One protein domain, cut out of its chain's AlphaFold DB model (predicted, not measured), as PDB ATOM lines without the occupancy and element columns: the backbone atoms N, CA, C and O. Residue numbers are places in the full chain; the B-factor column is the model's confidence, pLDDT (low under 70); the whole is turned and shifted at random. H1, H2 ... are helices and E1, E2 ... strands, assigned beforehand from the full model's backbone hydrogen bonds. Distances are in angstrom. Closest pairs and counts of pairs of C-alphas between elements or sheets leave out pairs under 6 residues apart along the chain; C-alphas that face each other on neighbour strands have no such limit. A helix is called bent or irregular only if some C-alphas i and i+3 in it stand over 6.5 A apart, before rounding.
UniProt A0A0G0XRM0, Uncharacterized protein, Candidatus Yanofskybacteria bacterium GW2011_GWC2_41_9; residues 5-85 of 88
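AT A GLANCE: This is residues 5 to 85 of the 88 residues of an uncharacterized protein of Candidatus Yanofskybacteria bacterium GW2011_GWC2_41_9 (UniProt A0A0G0XRM0). A small head, the three-stranded sheet E2 E1 E3 with the kinked helix H1 over one face, is joined to a distant helix, H2. Residues 63 to 85, holding H2, stick out from the head and make the length; in the long loop from E2 to E3, residues 44 to 50 also stick out. The printed part has 81 residues with two named helices and three named strands, in the order E1 H1 E2 E3 H2. The sheet is mixed, the class is mixed, helices and strands, and the whole is only just loose, close to extended, with a radius of gyration of the C-alphas of 17.1 A and spans of 48 by 33 by 20 A.

HOW THE PARTS SIT: E1, residues 5 to 9, is the inner strand. H1, residues 10 to 27, is on the sheet in two layers, a helix on one face, at a height over the sheet of 9.0 A. E2, residues 37 to 40, is parallel to E1 at 34 degrees, with N 38 and O 6 within hydrogen-bond range at 2.8 A. E1, H1 and E2 form a strand-helix-strand unit, parallel neighbour strands joined through a helix, with a right-handed crossover. The closest C-alphas of H1 and E2 are those of Glu 10 and Tyr 39, 5.2 A apart. E3, residues 58 to 61, is antiparallel to E1 at 168 degrees, with N 7 and O 58 at 2.9 A. H2, residues 67 to 84, is not on the sheet and is apart from H1. Every O i to N i+4 pair is within hydrogen-bond range in H2, and 9 of 14 in H1.

IN THESE COORDINATES: E1 begins at C-alpha 5 (-73.290, 74.928, 38.166) and is 13.5 A long; E2 and E3 are each 9.7 A. H1, 22.8 A, has a kink of 73 degrees near residue 17 and is irregular, C-alphas 14 and 17 being 8.2 A apart. H2, 25.4 A, ends at C-alpha 84 (-99.850, 60.063, 55.913).

THE WHOLE: The C-alphas of His 14 and Tyr 83, the two farthest apart, are 49.5 A apart. The printed part has no cut. The link from E2 to E3, 17 residues, is long. The mean pLDDT of the printed part is 92.3, and no printed residue is under 70.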
ATOM      1  N   ASP A   5     -74.137  74.001  37.419       94.69
ATOM      2  CA  ASP A   5     -73.290  74.928  38.166       94.69
ATOM      3  C   ASP A   5     -72.638  74.147  39.323       94.69
ATOM      4  O   ASP A   5     -73.338  73.569  40.162       94.69
ATOM      5  N   LEU A   6     -71.307  74.119  39.395       96.50
ATOM      6  CA  LEU A   6     -70.560  73.460  40.467       96.50
ATOM      7  C   LEU A   6     -70.225  74.464  41.569       96.50
ATOM      8  O   LEU A   6     -69.569  75.472  41.333       96.50
ATOM      9  N   PHE A   7     -70.615  74.161  42.802       96.25
ATOM     10  CA  PHE A   7     -70.280  74.970  43.966       96.25
ATOM     11  C   PHE A   7     -69.303  74.230  44.867       96.25
ATOM     12  O   PHE A   7     -69.643  73.190  45.433       96.25
ATOM     13  N   ILE A   8     -68.123  74.801  45.092       96.12
ATOM     14  CA  ILE A   8     -67.090  74.186  45.924       96.12
ATOM     15  C   ILE A   8     -66.385  75.214  46.803       96.12
ATOM     16  O   ILE A   8     -66.377  76.405  46.521       96.12
ATOM     17  N   HIS A   9     -65.821  74.760  47.914       94.25
ATOM     18  CA  HIS A   9     -65.040  75.606  48.800       94.25
ATOM     19  C   HIS A   9     -63.646  75.909  48.228       94.25
ATOM     20  O   HIS A   9     -63.015  75.057  47.606       94.25
ATOM     21  N   GLU A  10     -63.148  77.127  48.447       94.75
ATOM     22  CA  GLU A  10     -61.907  77.611  47.821       94.75
ATOM     23  C   GLU A  10     -60.635  76.846  48.233       94.75
ATOM     24  O   GLU A  10     -59.707  76.739  47.438       94.75
ATOM     25  N   ASN A  11     -60.612  76.237  49.424       91.81
ATOM     26  CA  ASN A  11     -59.528  75.352  49.890       91.81
ATOM     27  C   ASN A  11     -59.361  74.098  49.021       91.81
ATOM     28  O   ASN A  11     -58.336  73.432  49.103       91.81
ATOM     29  N   HIS A  12     -60.343  73.771  48.181       93.94
ATOM     30  CA  HIS A  12     -60.286  72.646  47.258       93.94
ATOM     31  C   HIS A  12     -59.974  73.056  45.813       93.94
ATOM     32  O   HIS A  12     -59.987  72.198  44.935       93.94
ATOM     33  N   LYS A  13     -59.630  74.331  45.558       94.31
ATOM     34  CA  LYS A  13     -59.182  74.811  44.235       94.31
ATOM     35  C   LYS A  13     -58.064  73.951  43.641       94.31
ATOM     36  O   LYS A  13     -58.116  73.624  42.463       94.31
ATOM     37  N   HIS A  14     -57.106  73.532  44.469       95.12
ATOM     38  CA  HIS A  14     -55.958  72.721  44.048       95.12
ATOM     39  C   HIS A  14     -56.342  71.358  43.440       95.12
ATOM     40  O   HIS A  14     -55.553  70.775  42.708       95.12
ATOM     41  N   ARG A  15     -57.546  70.847  43.729       95.38
ATOM     42  CA  ARG A  15     -58.034  69.543  43.253       95.38
ATOM     43  C   ARG A  15     -59.276  69.651  42.372       95.38
ATOM     44  O   ARG A  15     -60.040  68.694  42.275       95.38
ATOM     45  N   ILE A  16     -59.506  70.808  41.750       96.25
ATOM     46  CA  ILE A  16     -60.729  71.042  40.977       96.25
ATOM     47  C   ILE A  16     -60.913  70.026  39.844       96.25
ATOM     48  O   ILE A  16     -62.024  69.552  39.637       96.25
ATOM     49  N   ASN A  17     -59.831  69.598  39.191       96.50
ATOM     50  CA  ASN A  17     -59.890  68.585  38.134       96.50
ATOM     51  C   ASN A  17     -60.428  67.244  38.654       96.50
ATOM     52  O   ASN A  17     -61.295  66.647  38.024       96.50
ATOM     53  N   ASN A  18     -60.002  66.813  39.847       96.81
ATOM     54  CA  ASN A  18     -60.517  65.593  40.477       96.81
ATOM     55  C   ASN A  18     -62.009  65.722  40.801       96.81
ATOM     56  O   ASN A  18     -62.755  64.754  40.701       96.81
ATOM     57  N   VAL A  19     -62.454  66.924  41.174       96.81
ATOM     58  CA  VAL A  19     -63.865  67.199  41.459       96.81
ATOM     59  C   VAL A  19     -64.713  67.166  40.192       96.81
ATOM     60  O   VAL A  19     -65.806  66.607  40.210       96.81
ATOM     61  N   LEU A  20     -64.219  67.733  39.092       96.69
ATOM     62  CA  LEU A  20     -64.905  67.680  37.803       96.69
ATOM     63  C   LEU A  20     -64.984  66.241  37.280       96.69
ATOM     64  O   LEU A  20     -66.053  65.822  36.850       96.69
ATOM     65  N   ASN A  21     -63.895  65.476  37.388       97.19
ATOM     66  CA  ASN A  21     -63.865  64.060  37.014       97.19
ATOM     67  C   ASN A  21     -64.865  63.239  37.831       97.19
ATOM     68  O   ASN A  21     -65.618  62.466  37.251       97.19
ATOM     69  N   TYR A  22     -64.928  63.468  39.147       96.88
ATOM     70  CA  TYR A  22     -65.917  62.828  40.009       96.88
ATOM     71  C   TYR A  22     -67.341  63.078  39.502       96.88
ATOM     72  O   TYR A  22     -68.100  62.135  39.306       96.88
ATOM     73  N   TRP A  23     -67.720  64.332  39.233       96.69
ATOM     74  CA  TRP A  23     -69.075  64.616  38.749       96.69
ATOM     75  C   TRP A  23     -69.334  64.077  37.345       96.69
ATOM     76  O   TRP A  23     -70.422  63.563  37.105       96.69
ATOM     77  N   ALA A  24     -68.352  64.132  36.445       96.31
ATOM     78  CA  ALA A  24     -68.471  63.546  35.114       96.31
ATOM     79  C   ALA A  24     -68.736  62.035  35.176       96.31
ATOM     80  O   ALA A  24     -69.617  61.544  34.471       96.31
ATOM     81  N   GLU A  25     -68.038  61.321  36.061       97.38
ATOM     82  CA  GLU A  25     -68.254  59.896  36.316       97.38
ATOM     83  C   GLU A  25     -69.644  59.641  36.918       97.38
ATOM     84  O   GLU A  25     -70.429  58.878  36.358       97.38
ATOM     85  N   GLN A  26     -69.997  60.345  38.001       96.44
ATOM     86  CA  GLN A  26     -71.257  60.125  38.721       96.44
ATOM     87  C   GLN A  26     -72.504  60.450  37.893       96.44
ATOM     88  O   GLN A  26     -73.555  59.851  38.107       96.44
ATOM     89  N   THR A  27     -72.425  61.412  36.973       94.50
ATOM     90  CA  THR A  27     -73.580  61.812  36.160       94.50
ATOM     91  C   THR A  27     -73.513  61.309  34.721       94.50
ATOM     92  O   THR A  27     -74.468  61.518  33.979       94.50
ATOM     93  N   SER A  28     -72.397  60.703  34.301       95.81
ATOM     94  CA  SER A  28     -72.137  60.305  32.907       95.81
ATOM     95  C   SER A  28     -72.233  61.459  31.890       95.81
ATOM     96  O   SER A  28     -72.536  61.244  30.717       95.81
ATOM     97  N   PHE A  29     -71.967  62.699  32.325       94.25
ATOM     98  CA  PHE A  29     -71.913  63.872  31.443       94.25
ATOM     99  C   PHE A  29     -70.454  64.239  31.147       94.25
ATOM    100  O   PHE A  29     -69.597  64.092  32.018       94.25
ATOM    101  N   PRO A  30     -70.140  64.743  29.942       94.81
ATOM    102  CA  PRO A  30     -68.770  65.096  29.603       94.81
ATOM    103  C   PRO A  30     -68.302  66.327  30.393       94.81
ATOM    104  O   PRO A  30     -69.081  67.241  30.652       94.81
ATOM    105  N   LEU A  31     -66.999  66.395  30.692       94.38
ATOM    106  CA  LEU A  31     -66.384  67.464  31.501       94.38
ATOM    107  C   LEU A  31     -66.754  68.889  31.051       94.38
ATOM    108  O   LEU A  31     -66.914  69.784  31.879       94.38
ATOM    109  N   LYS A  32     -66.935  69.089  29.740       93.12
ATOM    110  CA  LYS A  32     -67.322  70.371  29.130       93.12
ATOM    111  C   LYS A  32     -68.650  70.942  29.645       93.12
ATOM    112  O   LYS A  32     -68.866  72.145  29.541       93.12
ATOM    113  N   GLU A  33     -69.528  70.100  30.193       92.62
ATOM    114  CA  GLU A  33     -70.820  70.519  30.748       92.62
ATOM    115  C   GLU A  33     -70.676  71.196  32.121       92.62
ATOM    116  O   GLU A  33     -71.546  71.966  32.524       92.62
ATOM    117  N   PHE A  34     -69.558  70.977  32.820       93.06
ATOM    118  CA  PHE A  34     -69.258  71.546  34.141       93.06
ATOM    119  C   PHE A  34     -68.397  72.810  34.031       93.06
ATOM    120  O   PHE A  34     -67.391  72.978  34.719       93.06
ATOM    121  N   ASN A  35     -68.783  73.711  33.135       90.25
ATOM    122  CA  ASN A  35     -68.016  74.911  32.796       90.25
ATOM    123  C   ASN A  35     -68.166  76.064  33.805       90.25
ATOM    124  O   ASN A  35     -67.443  77.054  33.712       90.25
ATOM    125  N   HIS A  36     -69.089  75.956  34.765       94.19
ATOM    126  CA  HIS A  36     -69.364  77.013  35.731       94.19
ATOM    127  C   HIS A  36     -69.034  76.578  37.153       94.19
ATOM    128  O   HIS A  36     -69.705  75.717  37.721       94.19
ATOM    129  N   ILE A  37     -68.006  77.198  37.735       96.25
ATOM    130  CA  ILE A  37     -67.488  76.843  39.056       96.25
ATOM    131  C   ILE A  37     -67.552  78.059  39.978       96.25
ATOM    132  O   ILE A  37     -66.905  79.079  39.745       96.25
ATOM    133  N   TYR A  38     -68.303  77.926  41.063       96.25
ATOM    134  CA  TYR A  38     -68.453  78.925  42.108       96.25
ATOM    135  C   TYR A  38     -67.641  78.541  43.341       96.25
ATOM    136  O   TYR A  38     -67.927  77.540  44.009       96.25
ATOM    137  N   TYR A  39     -66.670  79.385  43.688       96.56
ATOM    138  CA  TYR A  39     -65.854  79.205  44.883       96.56
ATOM    139  C   TYR A  39     -66.473  79.897  46.096       96.56
ATOM    140  O   TYR A  39     -66.569  81.121  46.168       96.56
ATOM    141  N   LYS A  40     -66.881  79.093  47.077       92.44
ATOM    142  CA  LYS A  40     -67.393  79.547  48.369       92.44
ATOM    143  C   LYS A  40     -66.232  79.786  49.329       92.44
ATOM    144  O   LYS A  40     -65.396  78.893  49.517       92.44
ATOM    145  N   LYS A  41     -66.241  80.938  50.003       91.75
ATOM    146  CA  LYS A  41     -65.326  81.208  51.119       91.75
ATOM    147  C   LYS A  41     -65.453  80.124  52.184       91.75
ATOM    148  O   LYS A  41     -66.551  79.619  52.451       91.75
ATOM    149  N   ASN A  42     -64.324  79.737  52.761       83.00
ATOM    150  CA  ASN A  42     -64.312  78.725  53.807       83.00
ATOM    151  C   ASN A  42     -64.620  79.290  55.187       83.00
ATOM    152  O   ASN A  42     -64.217  80.396  55.528       83.00
ATOM    153  N   LYS A  43     -65.296  78.474  56.000       80.81
ATOM    154  CA  LYS A  43     -65.414  78.692  57.442       80.81
ATOM    155  C   LYS A  43     -64.536  77.653  58.134       80.81
ATOM    156  O   LYS A  43     -64.803  76.464  57.984       80.81
ATOM    157  N   ILE A  44     -63.509  78.111  58.850       76.75
ATOM    158  CA  ILE A  44     -62.491  77.255  59.487       76.75
ATOM    159  C   ILE A  44     -63.133  76.318  60.522       76.75
ATOM    160  O   ILE A  44     -62.844  75.130  60.538       76.75
ATOM    161  N   SER A  45     -64.068  76.833  61.327       82.00
ATOM    162  CA  SER A  45     -64.849  76.032  62.275       82.00
ATOM    163  C   SER A  45     -66.252  75.757  61.725       82.00
ATOM    164  O   SER A  45     -67.067  76.673  61.545       82.00
ATOM    165  N   THR A  46     -66.537  74.491  61.413       83.19
ATOM    166  CA  THR A  46     -67.841  74.038  60.919       83.19
ATOM    167  C   THR A  46     -68.260  72.728  61.579       83.19
ATOM    168  O   THR A  46     -67.456  71.817  61.715       83.19
ATOM    169  N   ASN A  47     -69.547  72.606  61.913       86.81
ATOM    170  CA  ASN A  47     -70.141  71.362  62.423       86.81
ATOM    171  C   ASN A  47     -70.502  70.378  61.291       86.81
ATOM    172  O   ASN A  47     -71.180  69.376  61.518       86.81
ATOM    173  N   ARG A  48     -70.125  70.681  60.039       83.38
ATOM    174  CA  ARG A  48     -70.408  69.816  58.889       83.38
ATOM    175  C   ARG A  48     -69.535  68.569  58.945       83.38
ATOM    176  O   ARG A  48     -68.321  68.669  59.058       83.38
ATOM    177  N   LYS A  49     -70.165  67.408  58.758       83.81
ATOM    178  CA  LYS A  49     -69.471  66.114  58.650       83.81
ATOM    179  C   LYS A  49     -68.834  65.890  57.273       83.81
ATOM    180  O   LYS A  49     -67.852  65.174  57.159       83.81
ATOM    181  N   ASN A  50     -69.387  66.511  56.228       82.25
ATOM    182  CA  ASN A  50     -68.881  66.404  54.860       82.25
ATOM    183  C   ASN A  50     -67.788  67.461  54.614       82.25
ATOM    184  O   ASN A  50     -68.062  68.550  54.105       82.25
ATOM    185  N   ILE A  51     -66.576  67.158  55.081       83.44
ATOM    186  CA  ILE A  51     -65.367  67.983  54.968       83.44
ATOM    187  C   ILE A  51     -64.182  67.124  54.506       83.44
ATOM    188  O   ILE A  51     -64.216  65.901  54.599       83.44
ATOM    189  N   GLY A  52     -63.112  67.765  54.033       86.38
ATOM    190  CA  GLY A  52     -61.877  67.074  53.652       86.38
ATOM    191  C   GLY A  52     -61.894  66.519  52.225       86.38
ATOM    192  O   GLY A  52     -62.524  67.088  51.331       86.38
ATOM    193  N   ASN A  53     -61.145  65.439  51.993       86.75
ATOM    194  CA  ASN A  53     -60.849  64.942  50.641       86.75
ATOM    195  C   ASN A  53     -62.031  64.237  49.958       86.75
ATOM    196  O   ASN A  53     -62.091  64.225  48.732       86.75
ATOM    197  N   SER A  54     -62.988  63.715  50.727       90.00
ATOM    198  CA  SER A  54     -64.206  63.066  50.219       90.00
ATOM    199  C   SER A  54     -65.328  64.048  49.863       90.00
ATOM    200  O   SER A  54     -66.350  63.651  49.312       90.00
ATOM    201  N   TYR A  55     -65.160  65.341  50.149       93.38
ATOM    202  CA  TYR A  55     -66.132  66.359  49.770       93.38
ATOM    203  C   TYR A  55     -65.966  66.724  48.292       93.38
ATOM    204  O   TYR A  55     -64.908  67.189  47.903       93.38
ATOM    205  N   PHE A  56     -66.983  66.595  47.445       95.94
ATOM    206  CA  PHE A  56     -66.871  66.957  46.018       95.94
ATOM    207  C   PHE A  56     -67.688  68.200  45.643       95.94
ATOM    208  O   PHE A  56     -67.968  68.454  44.476       95.94
ATOM    209  N   GLY A  57     -68.048  69.027  46.624       94.44
ATOM    210  CA  GLY A  57     -68.894  70.189  46.372       94.44
ATOM    211  C   GLY A  57     -70.363  69.817  46.189       94.44
ATOM    212  O   GLY A  57     -70.815  68.745  46.586       94.44
ATOM    213  N   VAL A  58     -71.117  70.747  45.610       95.12
ATOM    214  CA  VAL A  58     -72.532  70.580  45.274       95.12
ATOM    215  C   VAL A  58     -72.716  70.886  43.798       95.12
ATOM    216  O   VAL A  58     -72.388  71.987  43.351       95.12
ATOM    217  N   LEU A  59     -73.281  69.929  43.070       95.75
ATOM    218  CA  LEU A  59     -73.693  70.106  41.689       95.75
ATOM    219  C   LEU A  59     -75.136  70.613  41.647       95.75
ATOM    220  O   LEU A  59     -76.061  69.944  42.107       95.75
ATOM    221  N   LYS A  60     -75.341  71.807  41.101       94.12
ATOM    222  CA  LYS A  60     -76.671  72.356  40.846       94.12
ATOM    223  C   LYS A  60     -77.075  72.035  39.415       94.12
ATOM    224  O   LYS A  60     -76.337  72.327  38.481       94.12
ATOM    225  N   LEU A  61     -78.281  71.499  39.268       91.12
ATOM    226  CA  LEU A  61     -78.874  71.104  37.995       91.12
ATOM    227  C   LEU A  61     -79.969  72.093  37.600       91.12
ATOM    228  O   LEU A  61     -80.826  72.439  38.419       91.12
ATOM    229  N   ARG A  62     -79.984  72.524  36.339       88.38
ATOM    230  CA  ARG A  62     -81.081  73.317  35.775       88.38
ATOM    231  C   ARG A  62     -81.950  72.449  34.870       88.38
ATOM    232  O   ARG A  62     -81.580  72.147  33.736       88.38
ATOM    233  N   VAL A  63     -83.151  72.130  35.345       88.50
ATOM    234  CA  VAL A  63     -84.175  71.434  34.554       88.50
ATOM    235  C   VAL A  63     -84.935  72.451  33.700       88.50
ATOM    236  O   VAL A  63     -85.528  73.396  34.224       88.50
ATOM    237  N   ARG A  64     -84.907  72.284  32.374       87.31
ATOM    238  CA  ARG A  64     -85.659  73.142  31.441       87.31
ATOM    239  C   ARG A  64     -87.157  72.885  31.579       87.31
ATOM    240  O   ARG A  64     -87.560  71.750  31.802       87.31
ATOM    241  N   ALA A  65     -87.968  73.934  31.414       86.69
ATOM    242  CA  ALA A  65     -89.432  73.851  31.485       86.69
ATOM    243  C   ALA A  65     -89.945  73.115  32.748       86.69
ATOM    244  O   ALA A  65     -90.930  72.375  32.713       86.69
ATOM    245  N   SER A  66     -89.267  73.321  33.882       90.31
ATOM    246  CA  SER A  66     -89.484  72.567  35.120       90.31
ATOM    247  C   SER A  66     -90.841  72.804  35.784       90.31
ATOM    248  O   SER A  66     -91.197  72.052  36.687       90.31
ATOM    249  N   SER A  67     -91.634  73.785  35.346       94.19
ATOM    250  CA  SER A  67     -92.931  74.122  35.952       94.19
ATOM    251  C   SER A  67     -93.878  72.923  36.040       94.19
ATOM    252  O   SER A  67     -94.561  72.744  37.045       94.19
ATOM    253  N   SER A  68     -93.905  72.061  35.018       94.00
ATOM    254  CA  SER A  68     -94.734  70.850  35.040       94.00
ATOM    255  C   SER A  68     -94.208  69.792  36.010       94.00
ATOM    256  O   SER A  68     -95.004  69.162  36.700       94.00
ATOM    257  N   LEU A  69     -92.885  69.626  36.112       94.00
ATOM    258  CA  LEU A  69     -92.269  68.727  37.091       94.00
ATOM    259  C   LEU A  69     -92.529  69.213  38.523       94.00
ATOM    260  O   LEU A  69     -92.946  68.430  39.369       94.00
ATOM    261  N   LEU A  70     -92.356  70.512  38.774       95.06
ATOM    262  CA  LEU A  70     -92.610  71.128  40.075       95.06
ATOM    263  C   LEU A  70     -94.069  70.954  40.507       95.06
ATOM    264  O   LEU A  70     -94.316  70.591  41.652       95.06
ATOM    265  N   ARG A  71     -95.034  71.128  39.592       95.88
ATOM    266  CA  ARG A  71     -96.455  70.861  39.880       95.88
ATOM    267  C   ARG A  71     -96.722  69.397  40.234       95.88
ATOM    268  O   ARG A  71     -97.479  69.145  41.165       95.88
ATOM    269  N   LYS A  72     -96.092  68.441  39.538       95.94
ATOM    270  CA  LYS A  72     -96.207  67.008  39.872       95.94
ATOM    271  C   LYS A  72     -95.665  66.717  41.272       95.94
ATOM    272  O   LYS A  72     -96.368  66.113  42.072       95.94
ATOM    273  N   ILE A  73     -94.465  67.214  41.583       96.12
ATOM    274  CA  ILE A  73     -93.844  67.062  42.906       96.12
ATOM    275  C   ILE A  73     -94.727  67.678  43.996       96.12
ATOM    276  O   ILE A  73     -94.983  67.030  45.006       96.12
ATOM    277  N   ALA A  74     -95.249  68.889  43.782       96.50
ATOM    278  CA  ALA A  74     -96.156  69.542  44.723       96.50
ATOM    279  C   ALA A  74     -97.440  68.726  44.956       96.50
ATOM    280  O   ALA A  74     -97.868  68.574  46.099       96.50
ATOM    281  N   GLY A  75     -98.019  68.153  43.897       96.69
ATOM    282  CA  GLY A  75     -99.169  67.254  43.998       96.69
ATOM    283  C   GLY A  75     -98.866  65.987  44.802       96.69
ATOM    284  O   GLY A  75     -99.659  65.608  45.659       96.69
ATOM    285  N   TRP A  76     -97.703  65.363  44.588       95.94
ATOM    286  CA  TRP A  76     -97.270  64.201  45.374       95.94
ATOM    287  C   TRP A  76     -97.058  64.545  46.847       95.94
ATOM    288  O   TRP A  76     -97.556  63.824  47.705       95.94
ATOM    289  N   ILE A  77     -96.394  65.667  47.148       95.38
ATOM    290  CA  ILE A  77     -96.222  66.157  48.524       95.38
ATOM    291  C   ILE A  77     -97.586  66.382  49.178       95.38
ATOM    292  O   ILE A  77     -97.801  65.946  50.304       95.38
ATOM    293  N   HIS A  78     -98.518  67.027  48.471       95.62
ATOM    294  CA  HIS A  78     -99.866  67.260  48.979       95.62
ATOM    295  C   HIS A  78    -100.605  65.949  49.266       95.62
ATOM    296  O   HIS A  78    -101.215  65.817  50.323       95.62
ATOM    297  N   GLY A  79    -100.515  64.967  48.365       94.88
ATOM    298  CA  GLY A  79    -101.084  63.638  48.574       94.88
ATOM    299  C   GLY A  79    -100.493  62.948  49.802       94.88
ATOM    300  O   GLY A  79    -101.240  62.509  50.670       94.88
ATOM    301  N   VAL A  80     -99.163  62.909  49.921       94.25
ATOM    302  CA  VAL A  80     -98.496  62.292  51.077       94.25
ATOM    303  C   VAL A  80     -98.911  62.980  52.374       94.25
ATOM    304  O   VAL A  80     -99.275  62.308  53.331       94.25
ATOM    305  N   ASN A  81     -98.923  64.313  52.389       92.62
ATOM    306  CA  ASN A  81     -99.320  65.081  53.560       92.62
ATOM    307  C   ASN A  81    -100.785  64.796  53.940       92.62
ATOM    308  O   ASN A  81    -101.086  64.482  55.081       92.62
ATOM    309  N   LYS A  82    -101.703  64.794  52.970       91.56
ATOM    310  CA  LYS A  82    -103.126  64.538  53.224       91.56
ATOM    311  C   LYS A  82    -103.408  63.156  53.825       91.56
ATOM    312  O   LYS A  82    -104.333  63.041  54.622       91.56
ATOM    313  N   TYR A  83    -102.670  62.123  53.414       89.31
ATOM    314  CA  TYR A  83    -102.985  60.737  53.783       89.31
ATOM    315  C   TYR A  83    -102.072  60.136  54.855       89.31
ATOM    316  O   TYR A  83    -102.477  59.181  55.507       89.31
ATOM    317  N   TYR A  84    -100.864  60.671  55.044       84.56
ATOM    318  CA  TYR A  84     -99.850  60.063  55.913       84.56
ATOM    319  C   TYR A  84     -99.248  61.036  56.934       84.56
ATOM    320  O   TYR A  84     -98.427  60.627  57.751       84.56
ATOM    321  N   TRP A  85     -99.627  62.317  56.929       76.06
ATOM    322  CA  TRP A  85     -99.156  63.256  57.946       76.06
ATOM    323  C   TRP A  85     -99.934  63.097  59.251       76.06
ATOM    324  O   TRP A  85    -101.157  63.201  59.267       76.06
TER     325      TRP A  85